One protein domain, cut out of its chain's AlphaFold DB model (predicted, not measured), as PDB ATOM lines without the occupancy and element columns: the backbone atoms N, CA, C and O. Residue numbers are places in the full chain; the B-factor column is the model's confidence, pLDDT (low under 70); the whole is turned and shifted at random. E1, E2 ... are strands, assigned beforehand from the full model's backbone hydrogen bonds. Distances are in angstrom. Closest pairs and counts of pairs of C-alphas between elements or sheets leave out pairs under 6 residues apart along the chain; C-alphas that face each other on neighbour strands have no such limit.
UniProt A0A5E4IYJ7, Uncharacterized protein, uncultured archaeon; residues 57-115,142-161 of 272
ATOM      1  N   GLY A  57     127.293 168.275 166.854       66.62
ATOM      2  CA  GLY A  57     128.401 169.209 166.633       66.62
ATOM      3  C   GLY A  57     128.854 169.195 165.176       66.62
ATOM      4  O   GLY A  57     129.241 168.152 164.656       66.62
ATOM      5  N   LEU A  58     128.804 170.341 164.499       84.94
ATOM      6  CA  LEU A  58     129.391 170.474 163.164       84.94
ATOM      7  C   LEU A  58     130.922 170.462 163.318       84.94
ATOM      8  O   LEU A  58     131.446 171.114 164.214       84.94
ATOM      9  N   VAL A  59     131.656 169.753 162.461       87.00
ATOM     10  CA  VAL A  59     133.134 169.769 162.452       87.00
ATOM     11  C   VAL A  59     133.642 170.779 161.417       87.00
ATOM     12  O   VAL A  59     133.058 170.900 160.343       87.00
ATOM     13  N   THR A  60     134.697 171.545 161.729       80.38
ATOM     14  CA  THR A  60     135.148 172.685 160.888       80.38
ATOM     15  C   THR A  60     136.635 172.672 160.510       80.38
ATOM     16  O   THR A  60     137.050 173.542 159.743       80.38
ATOM     17  N   GLY A  61     137.438 171.745 161.041       82.88
ATOM     18  CA  GLY A  61     138.894 171.692 160.839       82.88
ATOM     19  C   GLY A  61     139.394 170.306 160.431       82.88
ATOM     20  O   GLY A  61     138.606 169.364 160.317       82.88
ATOM     21  N   LYS A  62     140.706 170.173 160.193       91.12
ATOM     22  CA  LYS A  62     141.285 168.881 159.786       91.12
ATOM     23  C   LYS A  62     141.447 167.951 161.000       91.12
ATOM     24  O   LYS A  62     142.050 168.384 161.986       91.12
ATOM     25  N   PRO A  63     140.916 166.716 160.950       95.44
ATOM     26  CA  PRO A  63     141.047 165.753 162.036       95.44
ATOM     27  C   PRO A  63     142.451 165.136 162.075       95.44
ATOM     28  O   PRO A  63     143.176 165.172 161.081       95.44
ATOM     29  N   SER A  64     142.798 164.506 163.196       97.69
ATOM     30  CA  SER A  64     143.966 163.626 163.299       97.69
ATOM     31  C   SER A  64     143.547 162.256 163.814       97.69
ATOM     32  O   SER A  64     142.685 162.159 164.688       97.69
ATOM     33  N   PHE A  65     144.127 161.213 163.224       98.19
ATOM     34  CA  PHE A  65     143.727 159.829 163.415       98.19
ATOM     35  C   PHE A  65     144.955 158.933 163.544       98.19
ATOM     36  O   PHE A  65     145.799 158.929 162.647       98.19
ATOM     37  N   ILE A  66     145.043 158.176 164.636       98.38
ATOM     38  CA  ILE A  66     146.129 157.221 164.874       98.38
ATOM     39  C   ILE A  66     145.579 155.891 165.381       98.38
ATOM     40  O   ILE A  66     144.453 155.809 165.870       98.38
ATOM     41  N   GLN A  67     146.407 154.856 165.307       98.06
ATOM     42  CA  GLN A  67     146.245 153.673 166.139       98.06
ATOM     43  C   GLN A  67     147.201 153.796 167.329       98.06
ATOM     44  O   GLN A  67     148.397 154.004 167.130       98.06
ATOM     45  N   SER A  68     146.667 153.710 168.544       96.50
ATOM     46  CA  SER A  68     147.443 153.699 169.782       96.50
ATOM     47  C   SER A  68     147.846 152.274 170.166       96.50
ATOM     48  O   SER A  68     147.398 151.289 169.579       96.50
ATOM     49  N   THR A  69     148.675 152.161 171.197       95.25
ATOM     50  CA  THR A  69     148.993 150.905 171.883       95.25
ATOM     51  C   THR A  69     148.015 150.585 173.017       95.25
ATOM     52  O   THR A  69     148.277 149.680 173.804       95.25
ATOM     53  N   TYR A  70     146.903 151.320 173.150       93.88
ATOM     54  CA  TYR A  70     145.895 151.010 174.162       93.88
ATOM     55  C   TYR A  70     145.152 149.728 173.810       93.88
ATOM     56  O   TYR A  70     144.657 149.583 172.694       93.88
ATOM     57  N   GLY A  71     145.041 148.827 174.785       91.94
ATOM     58  CA  GLY A  71     144.506 147.490 174.554       91.94
ATOM     59  C   GLY A  71     145.537 146.529 173.955       91.94
ATOM     60  O   GLY A  71     146.722 146.841 173.859       91.94
ATOM     61  N   MET A  72     145.091 145.340 173.561       95.31
ATOM     62  CA  MET A  72     145.940 144.305 172.961       95.31
ATOM     63  C   MET A  72     146.069 144.476 171.447       95.31
ATOM     64  O   MET A  72     147.157 144.325 170.893       95.31
ATOM     65  N   ALA A  73     144.967 144.799 170.771       96.38
ATOM     66  CA  ALA A  73     144.924 145.051 169.334       96.38
ATOM     67  C   ALA A  73     145.358 146.481 168.961       96.38
ATOM     68  O   ALA A  73     145.625 146.757 167.789       96.38
ATOM     69  N   GLY A  74     145.437 147.384 169.943       96.44
ATOM     70  CA  GLY A  74     145.683 148.809 169.748       96.44
ATOM     71  C   GLY A  74     144.426 149.537 169.280       96.44
ATOM     72  O   GLY A  74     143.899 149.238 168.209       96.44
ATOM     73  N   ASN A  75     143.934 150.490 170.066       96.44
ATOM     74  CA  ASN A  75     142.720 151.242 169.761       96.44
ATOM     75  C   ASN A  75     142.924 152.258 168.641       96.44
ATOM     76  O   ASN A  75     144.030 152.713 168.358       96.44
ATOM     77  N   PHE A  76     141.827 152.632 167.995       98.38
ATOM     78  CA  PHE A  76     141.822 153.761 167.072       98.38
ATOM     79  C   PHE A  76     141.469 155.034 167.828       98.38
ATOM     80  O   PHE A  76     140.490 155.036 168.561       98.38
ATOM     81  N   GLU A  77     142.223 156.106 167.603       97.62
ATOM     82  CA  GLU A  77     142.090 157.382 168.303       97.62
ATOM     83  C   GLU A  77     141.850 158.506 167.296       97.62
ATOM     84  O   GLU A  77     142.634 158.686 166.363       97.62
ATOM     85  N   LEU A  78     140.779 159.276 167.481       97.88
ATOM     86  CA  LEU A  78     140.370 160.345 166.574       97.88
ATOM     87  C   LEU A  78     140.116 161.635 167.351       97.88
ATOM     88  O   LEU A  78     139.282 161.671 168.252       97.88
ATOM     89  N   VAL A  79     140.769 162.724 166.944       97.50
ATOM     90  CA  VAL A  79     140.477 164.074 167.445       97.50
ATOM     91  C   VAL A  79     140.041 164.971 166.292       97.50
ATOM     92  O   VAL A  79     140.693 165.015 165.245       97.50
ATOM     93  N   VAL A  80     138.941 165.703 166.487       96.50
ATOM     94  CA  VAL A  80     138.338 166.579 165.470       96.50
ATOM     95  C   VAL A  80     138.067 167.993 166.012       96.50
ATOM     96  O   VAL A  80     137.529 168.129 167.113       96.50
ATOM     97  N   PRO A  81     138.386 169.061 165.253       96.12
ATOM     98  CA  PRO A  81     137.960 170.424 165.578       96.12
ATOM     99  C   PRO A  81     136.460 170.668 165.386       96.12
ATOM    100  O   PRO A  81     135.908 170.404 164.312       96.12
ATOM    101  N   LEU A  82     135.818 171.245 166.405       95.81
ATOM    102  CA  LEU A  82     134.390 171.575 166.407       95.81
ATOM    103  C   LEU A  82     134.124 172.989 165.868       95.81
ATOM    104  O   LEU A  82     134.888 173.927 166.112       95.81
ATOM    105  N   ALA A  83     133.014 173.164 165.152       92.81
ATOM    106  CA  ALA A  83     132.589 174.443 164.584       92.81
ATOM    107  C   ALA A  83     132.216 175.461 165.663       92.81
ATOM    108  O   ALA A  83     132.521 176.646 165.511       92.81
ATOM    109  N   GLU A  84     131.610 174.994 166.756       92.50
ATOM    110  CA  GLU A  84     131.314 175.802 167.938       92.50
ATOM    111  C   GLU A  84     132.564 176.197 168.750       92.50
ATOM    112  O   GLU A  84     132.486 177.098 169.584       92.50
ATOM    113  N   GLY A  85     133.717 175.577 168.476       94.31
ATOM    114  CA  GLY A  85     134.956 175.727 169.237       94.31
ATOM    115  C   GLY A  85     135.293 174.499 170.089       94.31
ATOM    116  O   GLY A  85     134.431 173.685 170.417       94.31
ATOM    117  N   GLY A  86     136.570 174.371 170.435       95.56
ATOM    118  CA  GLY A  86     137.132 173.202 171.096       95.56
ATOM    119  C   GLY A  86     137.291 171.999 170.171       95.56
ATOM    120  O   GLY A  86     137.332 172.108 168.940       95.56
ATOM    121  N   LEU A  87     137.425 170.839 170.800       95.88
ATOM    122  CA  LEU A  87     137.754 169.566 170.176       95.88
ATOM    123  C   LEU A  87     136.780 168.486 170.642       95.88
ATOM    124  O   LEU A  87     136.282 168.532 171.768       95.88
ATOM    125  N   ALA A  88     136.545 167.490 169.792       95.88
ATOM    126  CA  ALA A  88     135.921 166.235 170.185       95.88
ATOM    127  C   ALA A  88     136.895 165.075 169.977       95.88
ATOM    128  O   ALA A  88     137.542 164.976 168.934       95.88
ATOM    129  N   TYR A  89     136.976 164.210 170.982       96.44
ATOM    130  CA  TYR A  89     137.740 162.973 170.964       96.44
ATOM    131  C   TYR A  89     136.794 161.774 170.867       96.44
ATOM    132  O   TYR A  89     135.799 161.696 171.594       96.44
ATOM    133  N   PHE A  90     137.127 160.858 169.966       96.06
ATOM    134  CA  PHE A  90     136.475 159.573 169.765       96.06
ATOM    135  C   PHE A  90     137.540 158.486 169.773       96.06
ATOM    136  O   PHE A  90     138.666 158.719 169.328       96.06
ATOM    137  N   TRP A  91     137.165 157.287 170.194       96.44
ATOM    138  CA  TRP A  91     138.038 156.127 170.076       96.44
ATOM    139  C   TRP A  91     137.247 154.896 169.670       96.44
ATOM    140  O   TRP A  91     136.043 154.821 169.910       96.44
ATOM    141  N   ARG A  92     137.914 153.926 169.046       97.56
ATOM    142  CA  ARG A  92     137.345 152.601 168.792       97.56
ATOM    143  C   ARG A  92     138.070 151.578 169.641       97.56
ATOM    144  O   ARG A  92     139.288 151.444 169.508       97.56
ATOM    145  N   ASN A  93     137.324 150.851 170.469       95.69
ATOM    146  CA  ASN A  93     137.880 149.725 171.208       95.69
ATOM    147  C   ASN A  93     138.088 148.547 170.249       95.69
ATOM    148  O   ASN A  93     137.117 147.941 169.795       95.69
ATOM    149  N   ASN A  94     139.344 148.246 169.925       97.50
ATOM    150  CA  ASN A  94     139.688 147.177 168.986       97.50
ATOM    151  C   ASN A  94     139.783 145.794 169.640       97.50
ATOM    152  O   ASN A  94     139.879 144.804 168.919       97.50
ATOM    153  N   ASP A  95     139.727 145.724 170.969       96.81
ATOM    154  CA  ASP A  95     139.676 144.457 171.704       96.81
ATOM    155  C   ASP A  95     138.242 143.939 171.885       96.81
ATOM    156  O   ASP A  95     138.041 142.771 172.219       96.81
ATOM    157  N   ASP A  96     137.232 144.788 171.679       97.50
ATOM    158  CA  ASP A  96     135.826 144.384 171.722       97.50
ATOM    159  C   ASP A  96     135.394 143.827 170.357       97.50
ATOM    160  O   ASP A  96     135.572 144.470 169.322       97.50
ATOM    161  N   GLU A  97     134.771 142.646 170.348       97.19
ATOM    162  CA  GLU A  97     134.297 141.974 169.128       97.19
ATOM    163  C   GLU A  97     133.327 142.828 168.293       97.19
ATOM    164  O   GLU A  97     133.212 142.640 167.080       97.19
ATOM    165  N   ARG A  98     132.614 143.769 168.922       97.81
ATOM    166  CA  ARG A  98     131.672 144.676 168.250       97.81
ATOM    167  C   ARG A  98     132.347 145.902 167.648       97.81
ATOM    168  O   ARG A  98     131.682 146.635 166.919       97.81
ATOM    169  N   LEU A  99     133.628 146.129 167.948       97.31
ATOM    170  CA  LEU A  99     134.422 147.274 167.498       97.31
ATOM    171  C   LEU A  99     133.690 148.622 167.689       97.31
ATOM    172  O   LEU A  99     133.576 149.398 166.729       97.31
ATOM    173  N   PRO A 100     133.143 148.907 168.890       97.06
ATOM    174  CA  PRO A 100     132.347 150.100 169.117       97.06
ATOM    175  C   PRO A 100     133.214 151.356 169.012       97.06
ATOM    176  O   PRO A 100     134.331 151.404 169.533       97.06
ATOM    177  N   TRP A 101     132.670 152.379 168.353       96.94
ATOM    178  CA  TRP A 101     133.159 153.747 168.481       96.94
ATOM    179  C   TRP A 101     132.507 154.404 169.691       96.94
ATOM    180  O   TRP A 101     131.290 154.349 169.853       96.94
ATOM    181  N   GLU A 102     133.327 155.055 170.496       94.06
ATOM    182  CA  GLU A 102     132.963 155.724 171.736       94.06
ATOM    183  C   GLU A 102     133.218 157.236 171.630       94.06
ATOM    184  O   GLU A 102     133.942 157.713 170.747       94.06
ATOM    185  N   GLY A 103     132.627 158.001 172.550       92.25
ATOM    186  CA  GLY A 103     132.613 159.466 172.524       92.25
ATOM    187  C   GLY A 103     131.317 160.048 171.928       92.25
ATOM    188  O   GLY A 103     130.335 159.325 171.760       92.25
ATOM    189  N   PRO A 104     131.267 161.363 171.626       93.19
ATOM    190  CA  PRO A 104     132.362 162.324 171.746       93.19
ATOM    191  C   PRO A 104     132.651 162.732 173.193       93.19
ATOM    192  O   PRO A 104     131.746 163.121 173.931       93.19
ATOM    193  N   VAL A 105     133.932 162.784 173.556       93.75
ATOM    194  CA  VAL A 105     134.395 163.581 174.703       93.75
ATOM    195  C   VAL A 105     134.786 164.962 174.185       93.75
ATOM    196  O   VAL A 105     135.747 165.092 173.427       93.75
ATOM    197  N   LYS A 106     134.028 165.997 174.561       94.19
ATOM    198  CA  LYS A 106     134.331 167.390 174.197       94.19
ATOM    199  C   LYS A 106     135.314 168.004 175.195       94.19
ATOM    200  O   LYS A 106     135.112 167.880 176.400       94.19
ATOM    201  N   PHE A 107     136.337 168.696 174.700       95.00
ATOM    202  CA  PHE A 107     137.355 169.364 175.517       95.00
ATOM    203  C   PHE A 107     137.895 170.627 174.825       95.00
ATOM    204  O   PHE A 107     137.529 170.927 173.687       95.00
ATOM    205  N   ALA A 108     138.751 171.379 175.521       94.69
ATOM    206  CA  ALA A 108     139.422 172.573 175.002       94.69
ATOM    207  C   ALA A 108     138.476 173.684 174.496       94.69
ATOM    208  O   ALA A 108     138.819 174.424 173.574       94.69
ATOM    209  N   ALA A 109     137.275 173.821 175.066       94.00
ATOM    210  CA  ALA A 109     136.313 174.844 174.642       94.00
ATOM    211  C   ALA A 109     136.886 176.270 174.782       94.00
ATOM    212  O   ALA A 109     136.647 177.141 173.945       94.00
ATOM    213  N   GLU A 110     137.713 176.496 175.804       91.94
ATOM    214  CA  GLU A 110     138.450 177.733 176.066       91.94
ATOM    215  C   GLU A 110     139.520 178.057 175.006       91.94
ATOM    216  O   GLU A 110     139.913 179.218 174.850       91.94
ATOM    217  N   ALA A 111     139.955 177.063 174.227       92.00
ATOM    218  CA  ALA A 111     140.848 177.266 173.089       92.00
ATOM    219  C   ALA A 111     140.126 177.883 171.873       92.00
ATOM    220  O   ALA A 111     140.781 178.321 170.924       92.00
ATOM    221  N   GLY A 112     138.794 178.002 171.908       93.62
ATOM    222  CA  GLY A 112     138.004 178.583 170.825       93.62
ATOM    223  C   GLY A 112     138.036 177.728 169.557       93.62
ATOM    224  O   GLY A 112     138.181 176.510 169.615       93.62
ATOM    225  N   ARG A 113     137.864 178.349 168.387       94.69
ATOM    226  CA  ARG A 113     137.876 177.629 167.102       94.69
ATOM    227  C   ARG A 113     139.306 177.282 166.692       94.69
ATOM    228  O   ARG A 113     140.187 178.139 166.752       94.69
ATOM    229  N   LEU A 114     139.504 176.052 166.224       93.81
ATOM    230  CA  LEU A 114     140.806 175.503 165.838       93.81
ATOM    231  C   LEU A 114     140.822 175.154 164.343       93.81
ATOM    232  O   LEU A 114     139.807 174.715 163.799       93.81
ATOM    233  N   ALA A 115     141.960 175.366 163.678       90.94
ATOM    234  CA  ALA A 115     142.132 175.116 162.243       90.94
ATOM    235  C   ALA A 115     142.467 173.647 161.938       90.94
ATOM    236  O   ALA A 115     141.971 173.063 160.969       90.94
ATOM    237  N   LEU A 142     149.699 178.285 168.836       93.12
ATOM    238  CA  LEU A 142     150.071 176.880 168.786       93.12
ATOM    239  C   LEU A 142     150.028 176.307 170.208       93.12
ATOM    240  O   LEU A 142     150.760 176.756 171.094       93.12
ATOM    241  N   MET A 143     149.117 175.368 170.436       94.25
ATOM    242  CA  MET A 143     148.768 174.854 171.761       94.25
ATOM    243  C   MET A 143     149.036 173.358 171.836       94.25
ATOM    244  O   MET A 143     148.770 172.635 170.879       94.25
ATOM    245  N   HIS A 144     149.524 172.913 172.988       96.88
ATOM    246  CA  HIS A 144     149.757 171.517 173.315       96.88
ATOM    247  C   HIS A 144     148.738 171.022 174.344       96.88
ATOM    248  O   HIS A 144     148.500 171.685 175.357       96.88
ATOM    249  N   PHE A 145     148.195 169.835 174.110       97.06
ATOM    250  CA  PHE A 145     147.319 169.101 175.012       97.06
ATOM    251  C   PHE A 145     147.838 167.679 175.153       97.06
ATOM    252  O   PHE A 145     148.492 167.158 174.253       97.06
ATOM    253  N   TRP A 146     147.504 167.031 176.255       96.81
ATOM    254  CA  TRP A 146     147.825 165.624 176.436       96.81
ATOM    255  C   TRP A 146     146.730 164.920 177.219       96.81
ATOM    256  O   TRP A 146     145.911 165.561 177.877       96.81
ATOM    257  N   ARG A 147     146.707 163.599 177.134       94.44
ATOM    258  CA  ARG A 147     145.771 162.748 177.859       94.44
ATOM    259  C   ARG A 147     146.525 161.548 178.406       94.44
ATOM    260  O   ARG A 147     147.221 160.870 177.648       94.44
ATOM    261  N   ASP A 148     146.368 161.276 179.698       89.38
ATOM    262  CA  ASP A 148     146.847 160.015 180.260       89.38
ATOM    263  C   ASP A 148     146.049 158.812 179.741       89.38
ATOM    264  O   ASP A 148     144.957 158.923 179.182       89.38
ATOM    265  N   SER A 149     146.609 157.624 179.933       78.56
ATOM    266  CA  SER A 149     145.949 156.366 179.585       78.56
ATOM    267  C   SER A 149     144.853 155.949 180.577       78.56
ATOM    268  O   SER A 149     144.061 155.062 180.265       78.56
ATOM    269  N   GLY A 150     144.777 156.585 181.750       71.31
ATOM    270  CA  GLY A 150     143.935 156.175 182.871       71.31
ATOM    271  C   GLY A 150     142.494 156.693 182.828       71.31
ATOM    272  O   GLY A 150     141.631 156.109 183.481       71.31
ATOM    273  N   SER A 151     142.193 157.760 182.072       69.12
ATOM    274  CA  SER A 151     140.829 158.310 181.986       69.12
ATOM    275  C   SER A 151     140.476 158.924 180.628       69.12
ATOM    276  O   SER A 151     141.133 159.832 180.126       69.12
ATOM    277  N   ALA A 152     139.356 158.496 180.025       62.31
ATOM    278  CA  ALA A 152     138.798 159.103 178.803       62.31
ATOM    279  C   ALA A 152     138.405 160.585 178.965       62.31
ATOM    280  O   ALA A 152     138.384 161.316 177.979       62.31
ATOM    281  N   LEU A 153     138.139 161.043 180.193       68.81
ATOM    282  CA  LEU A 153     137.730 162.422 180.488       68.81
ATOM    283  C   LEU A 153     138.915 163.359 180.806       68.81
ATOM    284  O   LEU A 153     138.710 164.559 180.970       68.81
ATOM    285  N   GLY A 154     140.136 162.828 180.921       81.62
ATOM    286  CA  GLY A 154     141.317 163.534 181.430       81.62
ATOM    287  C   GLY A 154     142.183 164.187 180.355       81.62
ATOM    288  O   GLY A 154     143.371 163.896 180.281       81.62
ATOM    289  N   TRP A 155     141.617 165.034 179.492       94.12
ATOM    290  CA  TRP A 155     142.450 165.891 178.637       94.12
ATOM    291  C   TRP A 155     143.009 167.063 179.454       94.12
ATOM    292  O   TRP A 155     142.271 167.747 180.161       94.12
ATOM    293  N   TYR A 156     144.308 167.312 179.321       94.06
ATOM    294  CA  TYR A 156     145.063 168.355 180.009       94.06
ATOM    295  C   TYR A 156     145.616 169.382 179.016       94.06
ATOM    296  O   TYR A 156     145.865 169.072 177.850       94.06
ATOM    297  N   GLY A 157     145.855 170.604 179.498       93.19
ATOM    298  CA  GLY A 157     146.278 171.752 178.690       93.19
ATOM    299  C   GLY A 157     145.183 172.828 178.591       93.19
ATOM    300  O   GLY A 157     144.232 172.785 179.373       93.19
ATOM    301  N   PRO A 158     145.311 173.798 177.665       93.19
ATOM    302  CA  PRO A 158     146.439 173.970 176.753       93.19
ATOM    303  C   PRO A 158     147.687 174.513 177.459       93.19
ATOM    304  O   PRO A 158     147.622 175.521 178.161       93.19
ATOM    305  N   THR A 159     148.844 173.915 177.180       92.56
ATOM    306  CA  THR A 159     150.133 174.595 177.368       92.56
ATOM    307  C   THR A 159     150.485 175.304 176.068       92.56
ATOM    308  O   THR A 159     150.410 174.715 174.988       92.56
ATOM    309  N   GLN A 160     150.851 176.579 176.139       90.38
ATOM    310  CA  GLN A 160     151.224 177.333 174.949       90.38
ATOM    311  C   GLN A 160     152.639 176.929 174.499       90.38
ATOM    312  O   GLN A 160     153.572 177.006 175.291       90.38
ATOM    313  N   ILE A 161     152.812 176.527 173.232       90.94
ATOM    314  CA  ILE A 161     154.142 176.204 172.669       90.94
ATOM    315  C   ILE A 161     154.939 177.490 172.376       90.94
ATOM    316  O   ILE A 161     156.164 177.500 172.441       90.94
TER     317      ILE A 161
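What this domain is: This is residues 57 to 115 and 142 to 161 of the 272 residues of an uncharacterized protein of uncultured archaeon (UniProt A0A5E4IYJ7). A twisted sheet of E1 to E4 makes a wall, with the separate hairpin E5 and E6 over part of one face. The 79 printed residues hold six named strands, E1 to E6, all strand in class, with under half in named elements. The sheet, order E1 E2 E3 E4, is an antiparallel meander, each strand neighbouring the one before; the whole is compact, radius of gyration of the C-alphas 13.0 A, spanning 37 by 25 by 18 A.

How they stand to each other: Inner strands E2, residues 76 to 81, and E3, residues 87 to 92, form a hairpin, N 78 to O 90 being 2.9 A. Edge strands are E1, residues 64 to 67, N 66 to O 77 3.0 A, and E4, residues 101 to 107, N 89 to O 105 2.9 A. E5, residues 142 to 147, and E6, residues 155 to 160, form a hairpin, N 144 to O 159 2.8 A. The closest C-alphas of E4 and E6, Phe 107 and Trp 155, are 6.9 A apart.

Where its parts are: E4 measures 17.6 A, E5 17.3 A. C-alpha 64 is at (143.966, 163.626, 163.299), C-alpha 160 at (151.224, 177.333, 174.949).

The domain as a whole: Residues 116 to 141 are not printed, a 10.4 A gap between C-alphas 115 and 142. No link printed whole is long. Residues 57 and 151 to 153 have pLDDT under 70.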